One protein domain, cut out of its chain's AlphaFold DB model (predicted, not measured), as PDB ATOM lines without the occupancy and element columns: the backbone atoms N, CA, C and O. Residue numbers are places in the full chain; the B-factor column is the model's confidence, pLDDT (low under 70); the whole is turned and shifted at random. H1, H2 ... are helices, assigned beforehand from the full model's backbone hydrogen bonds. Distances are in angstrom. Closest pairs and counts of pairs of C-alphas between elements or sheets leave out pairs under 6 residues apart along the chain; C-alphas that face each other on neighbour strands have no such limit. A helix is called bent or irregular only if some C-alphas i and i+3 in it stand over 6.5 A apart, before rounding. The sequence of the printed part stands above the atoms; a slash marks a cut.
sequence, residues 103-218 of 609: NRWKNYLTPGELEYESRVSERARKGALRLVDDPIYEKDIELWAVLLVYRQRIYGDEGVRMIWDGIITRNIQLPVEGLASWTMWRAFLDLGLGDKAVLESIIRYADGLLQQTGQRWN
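This is residues 103 to 218 of the 609 residues of an uncharacterized protein of Botryotinia narcissicola (UniProt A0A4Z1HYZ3). Bent helix H3 folds back on itself as arms H3a and H3b, making the core; H4 packs on both arms, with H5 beyond it, while short H1 and H2 pack on H3a. The printed part, 116 residues with helices H1 to H5 in order and no named strand, is all helix and compact: radius of gyration of the C-alphas 13.8 A, spans 36 by 29 by 29 A.

H1, residues 103 to 106, touches H3a, residues 141 to 154; closest C-alphas, Trp 105 and Leu 143, 6.4 A. H2, residues 111 to 117, only just touches H3a, with 3 pairs of C-alphas within 8 A; closest, Leu 114 and Leu 147, 6.7 A. H3 was assigned as one helix by its hydrogen bonds but is bent, C-alphas 154 and 157 being 9.5 A apart. H3b, residues 157 to 169, touches H3a at a shallow tilt of 29 degrees, opposite ways; closest C-alphas, Arg 151 and Gly 159, 4.5 A. H4, residues 178 to 192, touches H3a; closest C-alphas, Ala 145 and Ala 180, 5.9 A. H4 and H5, residues 196 to 213, form a hairpin; closest C-alphas, Gly 192 and Leu 199, 4.0 A. Every O i to N i+4 pair is within hydrogen-bond range in H2, H3a, H3b, H4 and H5; H1 is too short for one.

H1 begins at C-alpha 103 (183.149, 147.197, 154.938); H5, 25.4 A long, ends at C-alpha 213 (188.695, 161.327, 178.809).

The printed part has no cut; the link from H2 to H3 is long, 23 residues, and 22 residues have pLDDT under 70, among them 121 to 129.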
ATOM      1  N   ASN A 103     183.927 147.329 156.180       53.75
ATOM      2  CA  ASN A 103     183.149 147.197 154.938       53.75
ATOM      3  C   ASN A 103     182.582 148.530 154.420       53.75
ATOM      4  O   ASN A 103     182.339 148.653 153.221       53.75
ATOM      5  N   ARG A 104     182.395 149.522 155.303       63.28
ATOM      6  CA  ARG A 104     181.746 150.800 154.982       63.28
ATOM      7  C   ARG A 104     182.550 151.688 154.032       63.28
ATOM      8  O   ARG A 104     181.948 152.358 153.212       63.28
ATOM      9  N   TRP A 105     183.881 151.674 154.115       63.84
ATOM     10  CA  TRP A 105     184.741 152.557 153.309       63.84
ATOM     11  C   TRP A 105     185.596 151.800 152.283       63.84
ATOM     12  O   TRP A 105     185.852 152.303 151.192       63.84
ATOM     13  N   LYS A 106     185.970 150.544 152.571       57.09
ATOM     14  CA  LYS A 106     186.814 149.712 151.692       57.09
ATOM     15  C   LYS A 106     186.169 149.377 150.336       57.09
ATOM     16  O   LYS A 106     186.889 149.066 149.393       57.09
ATOM     17  N   ASN A 107     184.839 149.441 150.248       57.88
ATOM     18  CA  ASN A 107     184.077 149.165 149.025       57.88
ATOM     19  C   ASN A 107     183.715 150.432 148.224       57.88
ATOM     20  O   ASN A 107     183.201 150.302 147.118       57.88
ATOM     21  N   TYR A 108     183.951 151.629 148.776       59.56
ATOM     22  CA  TYR A 108     183.482 152.904 148.211       59.56
ATOM     23  C   TYR A 108     184.605 153.807 147.690       59.56
ATOM     24  O   TYR A 108     184.320 154.736 146.946       59.56
ATOM     25  N   LEU A 109     185.862 153.547 148.067       69.31
ATOM     26  CA  LEU A 109     187.014 154.353 147.663       69.31
ATOM     27  C   LEU A 109     187.898 153.570 146.686       69.31
ATOM     28  O   LEU A 109     188.408 152.494 147.007       69.31
ATOM     29  N   THR A 110     188.109 154.123 145.494       75.00
ATOM     30  CA  THR A 110     189.053 153.586 144.509       75.00
ATOM     31  C   THR A 110     190.508 153.761 144.975       75.00
ATOM     32  O   THR A 110     190.802 154.604 145.828       75.00
ATOM     33  N   PRO A 111     191.480 153.018 144.406       68.88
ATOM     34  CA  PRO A 111     192.889 153.164 144.779       68.88
ATOM     35  C   PRO A 111     193.461 154.577 144.585       68.88
ATOM     36  O   PRO A 111     194.403 154.928 145.293       68.88
ATOM     37  N   GLY A 112     192.911 155.368 143.655       69.50
ATOM     38  CA  GLY A 112     193.311 156.760 143.417       69.50
ATOM     39  C   GLY A 112     192.709 157.741 144.426       69.50
ATOM     40  O   GLY A 112     193.409 158.632 144.901       69.50
ATOM     41  N   GLU A 113     191.450 157.539 144.819       73.25
ATOM     42  CA  GLU A 113     190.807 158.313 145.890       73.25
ATOM     43  C   GLU A 113     191.467 158.021 147.240       73.25
ATOM     44  O   GLU A 113     191.805 158.954 147.961       73.25
ATOM     45  N   LEU A 114     191.774 156.753 147.546       76.38
ATOM     46  CA  LEU A 114     192.546 156.387 148.741       76.38
ATOM     47  C   LEU A 114     193.924 157.060 148.777       76.38
ATOM     48  O   LEU A 114     194.362 157.484 149.846       76.38
ATOM     49  N   GLU A 115     194.607 157.194 147.635       76.88
ATOM     50  CA  GLU A 115     195.884 157.913 147.562       76.88
ATOM     51  C   GLU A 115     195.714 159.419 147.788       76.88
ATOM     52  O   GLU A 115     196.565 160.024 148.430       76.88
ATOM     53  N   TYR A 116     194.629 160.032 147.314       77.12
ATOM     54  CA  TYR A 116     194.346 161.450 147.548       77.12
ATOM     55  C   TYR A 116     193.954 161.734 149.011       77.12
ATOM     56  O   TYR A 116     194.571 162.572 149.676       77.12
ATOM     57  N   GLU A 117     192.982 160.985 149.535       75.69
ATOM     58  CA  GLU A 117     192.427 161.130 150.886       75.69
ATOM     59  C   GLU A 117     193.474 160.913 151.981       75.69
ATOM     60  O   GLU A 117     193.505 161.616 152.988       75.69
ATOM     61  N   SER A 118     194.399 159.976 151.772       72.75
ATOM     62  CA  SER A 118     195.383 159.601 152.788       72.75
ATOM     63  C   SER A 118     196.622 160.510 152.871       72.75
ATOM     64  O   SER A 118     197.530 160.203 153.644       72.75
ATOM     65  N   ARG A 119     196.709 161.623 152.122       74.62
ATOM     66  CA  ARG A 119     197.836 162.595 152.194       74.62
ATOM     67  C   ARG A 119     197.721 163.563 153.369       74.62
ATOM     68  O   ARG A 119     197.911 164.765 153.216       74.62
ATOM     69  N   VAL A 120     197.337 163.069 154.539       71.81
ATOM     70  CA  VAL A 120     196.740 163.906 155.593       71.81
ATOM     71  C   VAL A 120     197.724 164.910 156.232       71.81
ATOM     72  O   VAL A 120     197.296 165.923 156.794       71.81
ATOM     73  N   SER A 121     199.031 164.673 156.070       60.56
ATOM     74  CA  SER A 121     200.138 165.574 156.426       60.56
ATOM     75  C   SER A 121     200.378 166.722 155.426       60.56
ATOM     76  O   SER A 121     200.957 167.744 155.797       60.56
ATOM     77  N   GLU A 122     199.928 166.609 154.171       60.97
ATOM     78  CA  GLU A 122     200.029 167.685 153.178       60.97
ATOM     79  C   GLU A 122     198.904 168.722 153.374       60.97
ATOM     80  O   GLU A 122     197.729 168.379 153.574       60.97
ATOM     81  N   ARG A 123     199.247 170.017 153.257       55.47
ATOM     82  CA  ARG A 123     198.253 171.104 153.190       55.47
ATOM     83  C   ARG A 123     197.327 170.862 151.997       55.47
ATOM     84  O   ARG A 123     197.809 170.663 150.883       55.47
ATOM     85  N   ALA A 124     196.014 170.912 152.229       53.88
ATOM     86  CA  ALA A 124     195.018 170.707 151.182       53.88
ATOM     87  C   ALA A 124     195.263 171.653 149.991       53.88
ATOM     88  O   ALA A 124     195.525 172.849 150.166       53.88
ATOM     89  N   ARG A 125     195.165 171.122 148.767       51.97
ATOM     90  CA  ARG A 125     195.168 171.954 147.558       51.97
ATOM     91  C   ARG A 125     193.912 172.826 147.578       51.97
ATOM     92  O   ARG A 125     192.818 172.317 147.806       51.97
ATOM     93  N   LYS A 126     194.061 174.133 147.331       42.78
ATOM     94  CA  LYS A 126     192.928 175.076 147.284       42.78
ATOM     95  C   LYS A 126     191.822 174.534 146.368       42.78
ATOM     96  O   LYS A 126     192.080 174.294 145.194       42.78
ATOM     97  N   GLY A 127     190.612 174.393 146.908       49.72
ATOM     98  CA  GLY A 127     189.417 173.986 146.160       49.72
ATOM     99  C   GLY A 127     189.097 172.488 146.157       49.72
ATOM    100  O   GLY A 127     188.054 172.123 145.629       49.72
ATOM    101  N   ALA A 128     189.929 171.632 146.758       54.88
ATOM    102  CA  ALA A 128     189.618 170.215 146.938       54.88
ATOM    103  C   ALA A 128     189.714 169.859 148.431       54.88
ATOM    104  O   ALA A 128     190.810 169.799 148.995       54.88
ATOM    105  N   LEU A 129     188.549 169.705 149.064       60.91
ATOM    106  CA  LEU A 129     188.412 169.203 150.429       60.91
ATOM    107  C   LEU A 129     188.461 167.675 150.382       60.91
ATOM    108  O   LEU A 129     187.745 167.059 149.594       60.91
ATOM    109  N   ARG A 130     189.311 167.084 151.219       71.06
ATOM    110  CA  ARG A 130     189.307 165.642 151.491       71.06
ATOM    111  C   ARG A 130     188.080 165.293 152.331       71.06
ATOM    112  O   ARG A 130     187.650 166.130 153.121       71.06
ATOM    113  N   LEU A 131     187.587 164.060 152.256       67.75
ATOM    114  CA  LEU A 131     186.595 163.525 153.205       67.75
ATOM    115  C   LEU A 131     187.062 163.733 154.653       67.75
ATOM    116  O   LEU A 131     186.286 164.119 155.514       67.75
ATOM    117  N   VAL A 132     188.359 163.566 154.909       68.75
ATOM    118  CA  VAL A 132     188.974 163.802 156.228       68.75
ATOM    119  C   VAL A 132     188.969 165.280 156.663       68.75
ATOM    120  O   VAL A 132     189.074 165.569 157.853       68.75
ATOM    121  N   ASP A 133     188.853 166.217 155.718       70.12
ATOM    122  CA  ASP A 133     188.743 167.659 155.978       70.12
ATOM    123  C   ASP A 133     187.263 168.144 155.964       70.12
ATOM    124  O   ASP A 133     187.012 169.336 156.147       70.12
ATOM    125  N   ASP A 134     186.285 167.248 155.757       70.12
ATOM    126  CA  ASP A 134     184.842 167.515 155.880       70.12
ATOM    127  C   ASP A 134     184.395 167.310 157.346       70.12
ATOM    128  O   ASP A 134     184.633 166.232 157.904       70.12
ATOM    129  N   PRO A 135     183.714 168.279 157.994       68.81
ATOM    130  CA  PRO A 135     183.271 168.158 159.389       68.81
ATOM    131  C   PRO A 135     182.341 166.961 159.671       68.81
ATOM    132  O   PRO A 135     182.182 166.582 160.831       68.81
ATOM    133  N   ILE A 136     181.726 166.358 158.646       68.75
ATOM    134  CA  ILE A 136     180.895 165.151 158.775       68.75
ATOM    135  C   ILE A 136     181.758 163.897 159.009       68.75
ATOM    136  O   ILE A 136     181.347 163.007 159.757       68.75
ATOM    137  N   TYR A 137     182.951 163.822 158.404       72.94
ATOM    138  CA  TYR A 137     183.805 162.623 158.413       72.94
ATOM    139  C   TYR A 137     185.177 162.824 159.076       72.94
ATOM    140  O   TYR A 137     185.871 161.836 159.316       72.94
ATOM    141  N   GLU A 138     185.544 164.050 159.468       73.00
ATOM    142  CA  GLU A 138     186.763 164.389 160.229       73.00
ATOM    143  C   GLU A 138     186.999 163.433 161.415       73.00
ATOM    144  O   GLU A 138     188.129 163.021 161.690       73.00
ATOM    145  N   LYS A 139     185.912 163.038 162.092       75.62
ATOM    146  CA  LYS A 139     185.905 162.165 163.278       75.62
ATOM    147  C   LYS A 139     185.495 160.712 162.984       75.62
ATOM    148  O   LYS A 139     185.312 159.943 163.928       75.62
ATOM    149  N   ASP A 140     185.355 160.307 161.718       82.25
ATOM    150  CA  ASP A 140     185.057 158.914 161.356       82.25
ATOM    151  C   ASP A 140     186.315 158.042 161.520       82.25
ATOM    152  O   ASP A 140     187.186 157.933 160.654       82.25
ATOM    153  N   ILE A 141     186.405 157.405 162.683       82.56
ATOM    154  CA  ILE A 141     187.509 156.530 163.082       82.56
ATOM    155  C   ILE A 141     187.698 155.339 162.117       82.56
ATOM    156  O   ILE A 141     188.824 154.861 161.961       82.56
ATOM    157  N   GLU A 142     186.644 154.860 161.439       80.88
ATOM    158  CA  GLU A 142     186.781 153.780 160.451       80.88
ATOM    159  C   GLU A 142     187.465 154.270 159.173       80.88
ATOM    160  O   GLU A 142     188.313 153.557 158.629       80.88
ATOM    161  N   LEU A 143     187.151 155.491 158.723       81.31
ATOM    162  CA  LEU A 143     187.833 156.130 157.595       81.31
ATOM    163  C   LEU A 143     189.333 156.262 157.894       81.31
ATOM    164  O   LEU A 143     190.166 155.784 157.122       81.31
ATOM    165  N   TRP A 144     189.688 156.798 159.065       84.12
ATOM    166  CA  TRP A 144     191.083 156.908 159.507       84.12
ATOM    167  C   TRP A 144     191.805 155.557 159.597       84.12
ATOM    168  O   TRP A 144     192.957 155.450 159.167       84.12
ATOM    169  N   ALA A 145     191.143 154.509 160.093       84.12
ATOM    170  CA  ALA A 145     191.712 153.162 160.133       84.12
ATOM    171  C   ALA A 145     191.945 152.578 158.722       84.12
ATOM    172  O   ALA A 145     192.970 151.936 158.485       84.12
ATOM    173  N   VAL A 146     191.042 152.827 157.765       84.00
ATOM    174  CA  VAL A 146     191.201 152.396 156.364       84.00
ATOM    175  C   VAL A 146     192.347 153.139 155.672       84.00
ATOM    176  O   VAL A 146     193.183 152.493 155.032       84.00
ATOM    177  N   LEU A 147     192.444 154.461 155.842       84.25
ATOM    178  CA  LEU A 147     193.532 155.272 155.278       84.25
ATOM    179  C   LEU A 147     194.897 154.885 155.871       84.25
ATOM    180  O   LEU A 147     195.879 154.787 155.133       84.25
ATOM    181  N   LEU A 148     194.950 154.580 157.172       86.38
ATOM    182  CA  LEU A 148     196.141 154.056 157.845       86.38
ATOM    183  C   LEU A 148     196.598 152.716 157.254       86.38
ATOM    184  O   LEU A 148     197.763 152.577 156.885       86.38
ATOM    185  N   VAL A 149     195.691 151.743 157.123       85.69
ATOM    186  CA  VAL A 149     196.011 150.418 156.557       85.69
ATOM    187  C   VAL A 149     196.450 150.529 155.092       85.69
ATOM    188  O   VAL A 149     197.356 149.810 154.666       85.69
ATOM    189  N   TYR A 150     195.858 151.445 154.319       85.25
ATOM    190  CA  TYR A 150     196.282 151.736 152.948       85.25
ATOM    191  C   TYR A 150     197.703 152.323 152.901       85.25
ATOM    192  O   TYR A 150     198.574 151.767 152.226       85.25
ATOM    193  N   ARG A 151     197.972 153.393 153.664       84.31
ATOM    194  CA  ARG A 151     199.294 154.044 153.715       84.31
ATOM    195  C   ARG A 151     200.380 153.104 154.220       84.31
ATOM    196  O   ARG A 151     201.433 153.035 153.593       84.31
ATOM    197  N   GLN A 152     200.111 152.332 155.272       86.50
ATOM    198  CA  GLN A 152     201.042 151.327 155.791       86.50
ATOM    199  C   GLN A 152     201.379 150.261 154.735       86.50
ATOM    200  O   GLN A 152     202.520 149.814 154.651       86.50
ATOM    201  N   ARG A 153     200.412 149.864 153.895       85.88
ATOM    202  CA  ARG A 153     200.629 148.854 152.848       85.88
ATOM    203  C   ARG A 153     201.488 149.352 151.682       85.88
ATOM    204  O   ARG A 153     202.208 148.539 151.109       85.88
ATOM    205  N   ILE A 154     201.386 150.627 151.301       85.12
ATOM    206  CA  ILE A 154     202.115 151.177 150.139       85.12
ATOM    207  C   ILE A 154     203.442 151.831 150.547       85.12
ATOM    208  O   ILE A 154     204.445 151.646 149.866       85.12
ATOM    209  N   TYR A 155     203.460 152.567 151.660       82.75
ATOM    210  CA  TYR A 155     204.582 153.416 152.083       82.75
ATOM    211  C   TYR A 155     205.266 152.934 153.371       82.75
ATOM    212  O   TYR A 155     206.188 153.589 153.858       82.75
ATOM    213  N   GLY A 156     204.826 151.806 153.941       87.50
ATOM    214  CA  GLY A 156     205.384 151.256 155.174       87.50
ATOM    215  C   GLY A 156     205.285 152.235 156.346       87.50
ATOM    216  O   GLY A 156     204.279 152.925 156.525       87.50
ATOM    217  N   ASP A 157     206.361 152.301 157.124       87.19
ATOM    218  CA  ASP A 157     206.475 153.109 158.342       87.19
ATOM    219  C   ASP A 157     206.314 154.617 158.081       87.19
ATOM    220  O   ASP A 157     205.715 155.327 158.888       87.19
ATOM    221  N   GLU A 158     206.763 155.109 156.923       84.94
ATOM    222  CA  GLU A 158     206.592 156.515 156.536       84.94
ATOM    223  C   GLU A 158     205.114 156.855 156.293       84.94
ATOM    224  O   GLU A 158     204.625 157.900 156.719       84.94
ATOM    225  N   GLY A 159     204.356 155.921 155.708       85.25
ATOM    226  CA  GLY A 159     202.905 156.053 155.574       85.25
ATOM    227  C   GLY A 159     202.181 156.107 156.923       85.25
ATOM    228  O   GLY A 159     201.208 156.845 157.072       85.25
ATOM    229  N   VAL A 160     202.668 155.363 157.923       88.69
ATOM    230  CA  VAL A 160     202.141 155.415 159.297       88.69
ATOM    231  C   VAL A 160     202.471 156.758 159.957       88.69
ATOM    232  O   VAL A 160     201.593 157.343 160.592       88.69
ATOM    233  N   ARG A 161     203.689 157.289 159.757       87.50
ATOM    234  CA  ARG A 161     204.119 158.607 160.262       87.50
ATOM    235  C   ARG A 161     203.244 159.738 159.712       87.50
ATOM    236  O   ARG A 161     202.713 160.522 160.493       87.50
ATOM    237  N   MET A 162     202.992 159.760 158.400       84.25
ATOM    238  CA  MET A 162     202.117 160.757 157.758       84.25
ATOM    239  C   MET A 162     200.701 160.797 158.357       84.25
ATOM    240  O   MET A 162     200.126 161.874 158.522       84.25
ATOM    241  N   ILE A 163     200.133 159.632 158.692       88.25
ATOM    242  CA  ILE A 163     198.809 159.540 159.321       88.25
ATOM    243  C   ILE A 163     198.866 159.938 160.802       88.25
ATOM    244  O   ILE A 163     197.973 160.642 161.269       88.25
ATOM    245  N   TRP A 164     199.918 159.552 161.528       88.94
ATOM    246  CA  TRP A 164     200.136 159.950 162.922       88.94
ATOM    247  C   TRP A 164     200.212 161.478 163.082       88.94
ATOM    248  O   TRP A 164     199.493 162.053 163.902       88.94
ATOM    249  N   ASP A 165     200.992 162.151 162.235       86.06
ATOM    250  CA  ASP A 165     201.084 163.616 162.221       86.06
ATOM    251  C   ASP A 165     199.744 164.262 161.818       86.06
ATOM    252  O   ASP A 165     199.339 165.283 162.382       86.06
ATOM    253  N   GLY A 166     199.002 163.637 160.895       84.00
ATOM    254  CA  GLY A 166     197.642 164.038 160.523       84.00
ATOM    255  C   GLY A 166     196.641 163.996 161.687       84.00
ATOM    256  O   GLY A 166     195.803 164.892 161.797       84.00
ATOM    257  N   ILE A 167     196.760 163.001 162.573       85.69
ATOM    258  CA  ILE A 167     195.921 162.824 163.772       85.69
ATOM    259  C   ILE A 167     196.296 163.826 164.868       85.69
ATOM    260  O   ILE A 167     195.402 164.440 165.454       85.69
ATOM    261  N   ILE A 168     197.596 164.047 165.113       84.88
ATOM    262  CA  ILE A 168     198.064 165.060 166.076       84.88
ATOM    263  C   ILE A 168     197.619 166.459 165.642       84.88
ATOM    264  O   ILE A 168     197.067 167.203 166.450       84.88
ATOM    265  N   THR A 169     197.843 166.828 164.377       83.75
ATOM    266  CA  THR A 169     197.545 168.182 163.874       83.75
ATOM    267  C   THR A 169     196.059 168.531 163.907       83.75
ATOM    268  O   THR A 169     195.725 169.697 164.098       83.75
ATOM    269  N   ARG A 170     195.173 167.535 163.772       79.25
ATOM    270  CA  ARG A 170     193.710 167.691 163.880       79.25
ATOM    271  C   ARG A 170     193.159 167.390 165.282       79.25
ATOM    272  O   ARG A 170     191.955 167.457 165.490       79.25
ATOM    273  N   ASN A 171     194.025 167.078 166.252       81.25
ATOM    274  CA  ASN A 171     193.665 166.730 167.634       81.25
ATOM    275  C   ASN A 171     192.561 165.653 167.734       81.25
ATOM    276  O   ASN A 171     191.632 165.744 168.541       81.25
ATOM    277  N   ILE A 172     192.644 164.631 166.882       82.94
ATOM    278  CA  ILE A 172     191.628 163.578 166.811       82.94
ATOM    279  C   ILE A 172     191.821 162.606 167.971       82.94
ATOM    280  O   ILE A 172     192.941 162.180 168.258       82.94
ATOM    281  N   GLN A 173     190.725 162.254 168.642       83.00
ATOM    282  CA  GLN A 173     190.729 161.301 169.749       83.00
ATOM    283  C   GLN A 173     190.755 159.868 169.210       83.00
ATOM    284  O   GLN A 173     189.838 159.432 168.516       83.00
ATOM    285  N   LEU A 174     191.823 159.132 169.523       84.50
ATOM    286  CA  LEU A 174     191.959 157.738 169.127       84.50
ATOM    287  C   LEU A 174     190.976 156.856 169.905       84.50
ATOM    288  O   LEU A 174     190.861 157.000 171.124       84.50
ATOM    289  N   PRO A 175     190.335 155.876 169.243       85.00
ATOM    290  CA  PRO A 175     189.514 154.890 169.931       85.00
ATOM    291  C   PRO A 175     190.352 154.113 170.955       85.00
ATOM    292  O   PRO A 175     191.484 153.697 170.685       85.00
ATOM    293  N   VAL A 176     189.774 153.874 172.127       83.50
ATOM    294  CA  VAL A 176     190.391 153.092 173.211       83.50
ATOM    295  C   VAL A 176     189.952 151.622 173.192       83.50
ATOM    296  O   VAL A 176     190.691 150.748 173.644       83.50
ATOM    297  N   GLU A 177     188.796 151.336 172.596       79.25
ATOM    298  CA  GLU A 177     188.238 149.991 172.455       79.25
ATOM    299  C   GLU A 177     187.861 149.690 170.993       79.25
ATOM    300  O   GLU A 177     187.857 150.570 170.128       79.25
ATOM    301  N   GLY A 178     187.570 148.421 170.696       79.44
ATOM    302  CA  GLY A 178     187.185 147.972 169.355       79.44
ATOM    303  C   GLY A 178     188.351 147.726 168.384       79.44
ATOM    304  O   GLY A 178     189.532 147.873 168.707       79.44
ATOM    305  N   LEU A 179     188.007 147.302 167.162       77.75
ATOM    306  CA  LEU A 179     188.975 146.851 166.153       77.75
ATOM    307  C   LEU A 179     189.867 147.990 165.626       77.75
ATOM    308  O   LEU A 179     191.074 147.793 165.455       77.75
ATOM    309  N   ALA A 180     189.290 149.182 165.429       78.44
ATOM    310  CA  ALA A 180     190.025 150.375 165.010       78.44
ATOM    311  C   ALA A 180     191.101 150.758 166.034       78.44
ATOM    312  O   ALA A 180     192.248 150.965 165.651       78.44
ATOM    313  N   SER A 181     190.780 150.719 167.334       84.94
ATOM    314  CA  SER A 181     191.752 150.926 168.415       84.94
ATOM    315  C   SER A 181     192.946 149.991 168.303       84.94
ATOM    316  O   SER A 181     194.085 150.445 168.191       84.94
ATOM    317  N   TRP A 182     192.697 148.683 168.247       83.94
ATOM    318  CA  TRP A 182     193.780 147.709 168.151       83.94
ATOM    319  C   TRP A 182     194.612 147.864 166.872       83.94
ATOM    320  O   TRP A 182     195.822 147.668 166.915       83.94
ATOM    321  N   THR A 183     193.991 148.247 165.754       84.44
ATOM    322  CA  THR A 183     194.687 148.490 164.480       84.44
ATOM    323  C   THR A 183     195.577 149.735 164.560       84.44
ATOM    324  O   THR A 183     196.768 149.663 164.258       84.44
ATOM    325  N   MET A 184     195.018 150.862 165.010       88.12
ATOM    326  CA  MET A 184     195.685 152.164 165.028       88.12
ATOM    327  C   MET A 184     196.808 152.220 166.066       88.12
ATOM    328  O   MET A 184     197.959 152.464 165.708       88.12
ATOM    329  N   TRP A 185     196.515 151.909 167.335       90.25
ATOM    330  CA  TRP A 185     197.525 151.924 168.400       90.25
ATOM    331  C   TRP A 185     198.676 150.964 168.115       90.25
ATOM    332  O   TRP A 185     199.829 151.301 168.377       90.25
ATOM    333  N   ARG A 186     198.395 149.788 167.538       88.38
ATOM    334  CA  ARG A 186     199.448 148.848 167.149       88.38
ATOM    335  C   ARG A 186     200.350 149.423 166.060       88.38
ATOM    336  O   ARG A 186     201.560 149.350 166.227       88.38
ATOM    337  N   ALA A 187     199.797 149.987 164.985       88.12
ATOM    338  CA  ALA A 187     200.603 150.553 163.904       88.12
ATOM    339  C   ALA A 187     201.492 151.708 164.400       88.12
ATOM    340  O   ALA A 187     202.688 151.719 164.118       88.12
ATOM    341  N   PHE A 188     200.943 152.632 165.199       91.19
ATOM    342  CA  PHE A 188     201.719 153.748 165.748       91.19
ATOM    343  C   PHE A 188     202.796 153.286 166.735       91.19
ATOM    344  O   PHE A 188     203.922 153.772 166.679       91.19
ATOM    345  N   LEU A 189     202.505 152.319 167.611       90.88
ATOM    346  CA  LEU A 189     203.512 151.791 168.537       90.88
ATOM    347  C   LEU A 189     204.592 150.979 167.828       90.88
ATOM    348  O   LEU A 189     205.757 151.110 168.189       90.88
ATOM    349  N   ASP A 190     204.231 150.178 166.823       88.19
ATOM    350  CA  ASP A 190     205.197 149.432 166.017       88.19
ATOM    351  C   ASP A 190     206.137 150.415 165.259       88.19
ATOM    352  O   ASP A 190     207.339 150.165 165.215       88.19
ATOM    353  N   LEU A 191     205.645 151.586 164.808       89.31
ATOM    354  CA  LEU A 191     206.468 152.704 164.296       89.31
ATOM    355  C   LEU A 191     207.363 153.334 165.386       89.31
ATOM    356  O   LEU A 191     208.575 153.465 165.208       89.31
ATOM    357  N   GLY A 192     206.793 153.724 166.532       86.56
ATOM    358  CA  GLY A 192     207.539 154.363 167.626       86.56
ATOM    359  C   GLY A 192     208.623 153.463 168.237       86.56
ATOM    360  O   GLY A 192     209.644 153.932 168.731       86.56
ATOM    361  N   LEU A 193     208.459 152.145 168.165       86.56
ATOM    362  CA  LEU A 193     209.476 151.186 168.595       86.56
ATOM    363  C   LEU A 193     210.774 151.255 167.765       86.56
ATOM    364  O   LEU A 193     211.840 150.911 168.296       86.56
ATOM    365  N   GLY A 194     210.690 151.734 166.516       84.06
ATOM    366  CA  GLY A 194     211.830 152.105 165.673       84.06
ATOM    367  C   GLY A 194     212.269 153.571 165.816       84.06
ATOM    368  O   GLY A 194     213.456 153.861 165.687       84.06
ATOM    369  N   ASP A 195     211.345 154.487 166.129       87.12
ATOM    370  CA  ASP A 195     211.598 155.930 166.256       87.12
ATOM    371  C   ASP A 195     211.229 156.464 167.654       87.12
ATOM    372  O   ASP A 195     210.064 156.715 167.982       87.12
ATOM    373  N   LYS A 196     212.256 156.691 168.484       86.06
ATOM    374  CA  LYS A 196     212.096 157.133 169.877       86.06
ATOM    375  C   LYS A 196     211.345 158.467 170.008       86.06
ATOM    376  O   LYS A 196     210.602 158.631 170.975       86.06
ATOM    377  N   ALA A 197     211.506 159.400 169.066       87.50
ATOM    378  CA  ALA A 197     210.817 160.691 169.124       87.50
ATOM    379  C   ALA A 197     209.309 160.519 168.877       87.50
ATOM    380  O   ALA A 197     208.483 161.100 169.587       87.50
ATOM    381  N   VAL A 198     208.947 159.647 167.930       89.00
ATOM    382  CA  VAL A 198     207.550 159.262 167.686       89.00
ATOM    383  C   VAL A 198     206.969 158.538 168.905       89.00
ATOM    384  O   VAL A 198     205.879 158.895 169.347       89.00
ATOM    385  N   LEU A 199     207.702 157.603 169.526       90.50
ATOM    386  CA  LEU A 199     207.247 156.917 170.744       90.50
ATOM    387  C   LEU A 199     206.994 157.876 171.913       90.50
ATOM    388  O   LEU A 199     205.972 157.767 172.587       90.50
ATOM    389  N   GLU A 200     207.888 158.836 172.151       89.38
ATOM    390  CA  GLU A 200     207.683 159.853 173.187       89.38
ATOM    391  C   GLU A 200     206.459 160.734 172.901       89.38
ATOM    392  O   GLU A 200     205.729 161.073 173.838       89.38
ATOM    393  N   SER A 201     206.182 161.033 171.625       90.31
ATOM    394  CA  SER A 201     204.960 161.726 171.208       90.31
ATOM    395  C   SER A 201     203.702 160.878 171.443       90.31
ATOM    396  O   SER A 201     202.729 161.392 171.993       90.31
ATOM    397  N   ILE A 202     203.732 159.576 171.120       91.00
ATOM    398  CA  ILE A 202     202.620 158.633 171.353       91.00
ATOM    399  C   ILE A 202     202.306 158.504 172.844       91.00
ATOM    400  O   ILE A 202     201.139 158.567 173.224       91.00
ATOM    401  N   ILE A 203     203.320 158.359 173.702       90.00
ATOM    402  CA  ILE A 203     203.093 158.266 175.151       90.00
ATOM    403  C   ILE A 203     202.554 159.587 175.706       90.00
ATOM    404  O   ILE A 203     201.571 159.562 176.437       90.00
ATOM    405  N   ARG A 204     203.095 160.743 175.293       89.75
ATOM    406  CA  ARG A 204     202.553 162.057 175.689       89.75
ATOM    407  C   ARG A 204     201.096 162.241 175.242       89.75
ATOM    408  O   ARG A 204     200.298 162.799 175.989       89.75
ATOM    409  N   TYR A 205     200.746 161.772 174.046       89.50
ATOM    410  CA  TYR A 205     199.367 161.771 173.562       89.50
ATOM    411  C   TYR A 205     198.475 160.839 174.404       89.50
ATOM    412  O   TYR A 205     197.386 161.241 174.802       89.50
ATOM    413  N   ALA A 206     198.942 159.634 174.748       88.50
ATOM    414  CA  ALA A 206     198.211 158.701 175.610       88.50
ATOM    415  C   ALA A 206     198.015 159.233 177.043       88.50
ATOM    416  O   ALA A 206     196.953 159.031 177.630       88.50
ATOM    417  N   ASP A 207     199.009 159.938 177.591       88.50
ATOM    418  CA  ASP A 207     198.916 160.642 178.875       88.50
ATOM    419  C   ASP A 207     197.848 161.753 178.809       88.50
ATOM    420  O   ASP A 207     196.996 161.850 179.693       88.50
ATOM    421  N   GLY A 208     197.833 162.544 177.728       87.00
ATOM    422  CA  GLY A 208     196.814 163.571 177.484       87.00
ATOM    423  C   GLY A 208     195.403 163.004 177.290       87.00
ATOM    424  O   GLY A 208     194.450 163.531 177.860       87.00
ATOM    425  N   LEU A 209     195.260 161.898 176.554       86.94
ATOM    426  CA  LEU A 209     193.979 161.215 176.349       86.94
ATOM    427  C   LEU A 209     193.398 160.713 177.679       86.94
ATOM    428  O   LEU A 209     192.213 160.922 177.947       86.94
ATOM    429  N   LEU A 210     194.240 160.132 178.540       87.75
ATOM    430  CA  LEU A 210     193.851 159.701 179.882       87.75
ATOM    431  C   LEU A 210     193.415 160.889 180.755       87.75
ATOM    432  O   LEU A 210     192.407 160.788 181.447       87.75
ATOM    433  N   GLN A 211     194.125 162.020 180.698       87.00
ATOM    434  CA  GLN A 211     193.751 163.235 181.437       87.00
ATOM    435  C   GLN A 211     192.430 163.855 180.949       87.00
ATOM    436  O   GLN A 211     191.664 164.360 181.763       87.00
ATOM    437  N   GLN A 212     192.154 163.819 179.642       85.50
ATOM    438  CA  GLN A 212     190.961 164.438 179.046       85.50
ATOM    439  C   GLN A 212     189.701 163.569 179.139       85.50
ATOM    440  O   GLN A 212     188.608 164.094 179.329       85.50
ATOM    441  N   THR A 213     189.838 162.252 178.959       82.81
ATOM    442  CA  THR A 213     188.695 161.327 178.809       82.81
ATOM    443  C   THR A 213     188.571 160.304 179.936       82.81
ATOM    444  O   THR A 213     187.558 159.615 180.026       82.81
ATOM    445  N   GLY A 214     189.608 160.139 180.763       82.62
ATOM    446  CA  GLY A 214     189.716 159.040 181.728       82.62
ATOM    447  C   GLY A 214     189.962 157.660 181.100       82.62
ATOM    448  O   GLY A 214     190.156 156.687 181.828       82.62
ATOM    449  N   GLN A 215     189.973 157.548 179.767       85.38
ATOM    450  CA  GLN A 215     190.144 156.289 179.045       85.38
ATOM    451  C   GLN A 215     191.608 156.062 178.636       85.38
ATOM    452  O   GLN A 215     192.365 157.001 178.391       85.38
ATOM    453  N   ARG A 216     192.018 154.792 178.543       85.75
ATOM    454  CA  ARG A 216     193.385 154.385 178.176       85.75
ATOM    455  C   ARG A 216     193.387 153.082 177.388       85.75
ATOM    456  O   ARG A 216     192.656 152.151 177.723       85.75
ATOM    457  N   TRP A 217     194.267 152.958 176.400       86.25
ATOM    458  CA  TRP A 217     194.419 151.700 175.675       86.25
ATOM    459  C   TRP A 217     195.136 150.654 176.543       86.25
ATOM    460  O   TRP A 217     196.355 150.698 176.713       86.25
ATOM    461  N   ASN A 218     194.394 149.675 177.075       83.62
ATOM    462  CA  ASN A 218     194.929 148.632 177.971       83.62
ATOM    463  C   ASN A 218     196.064 147.786 177.343       83.62
ATOM    464  O   ASN A 218     196.834 147.138 178.056       83.62
TER     465      ASN A 218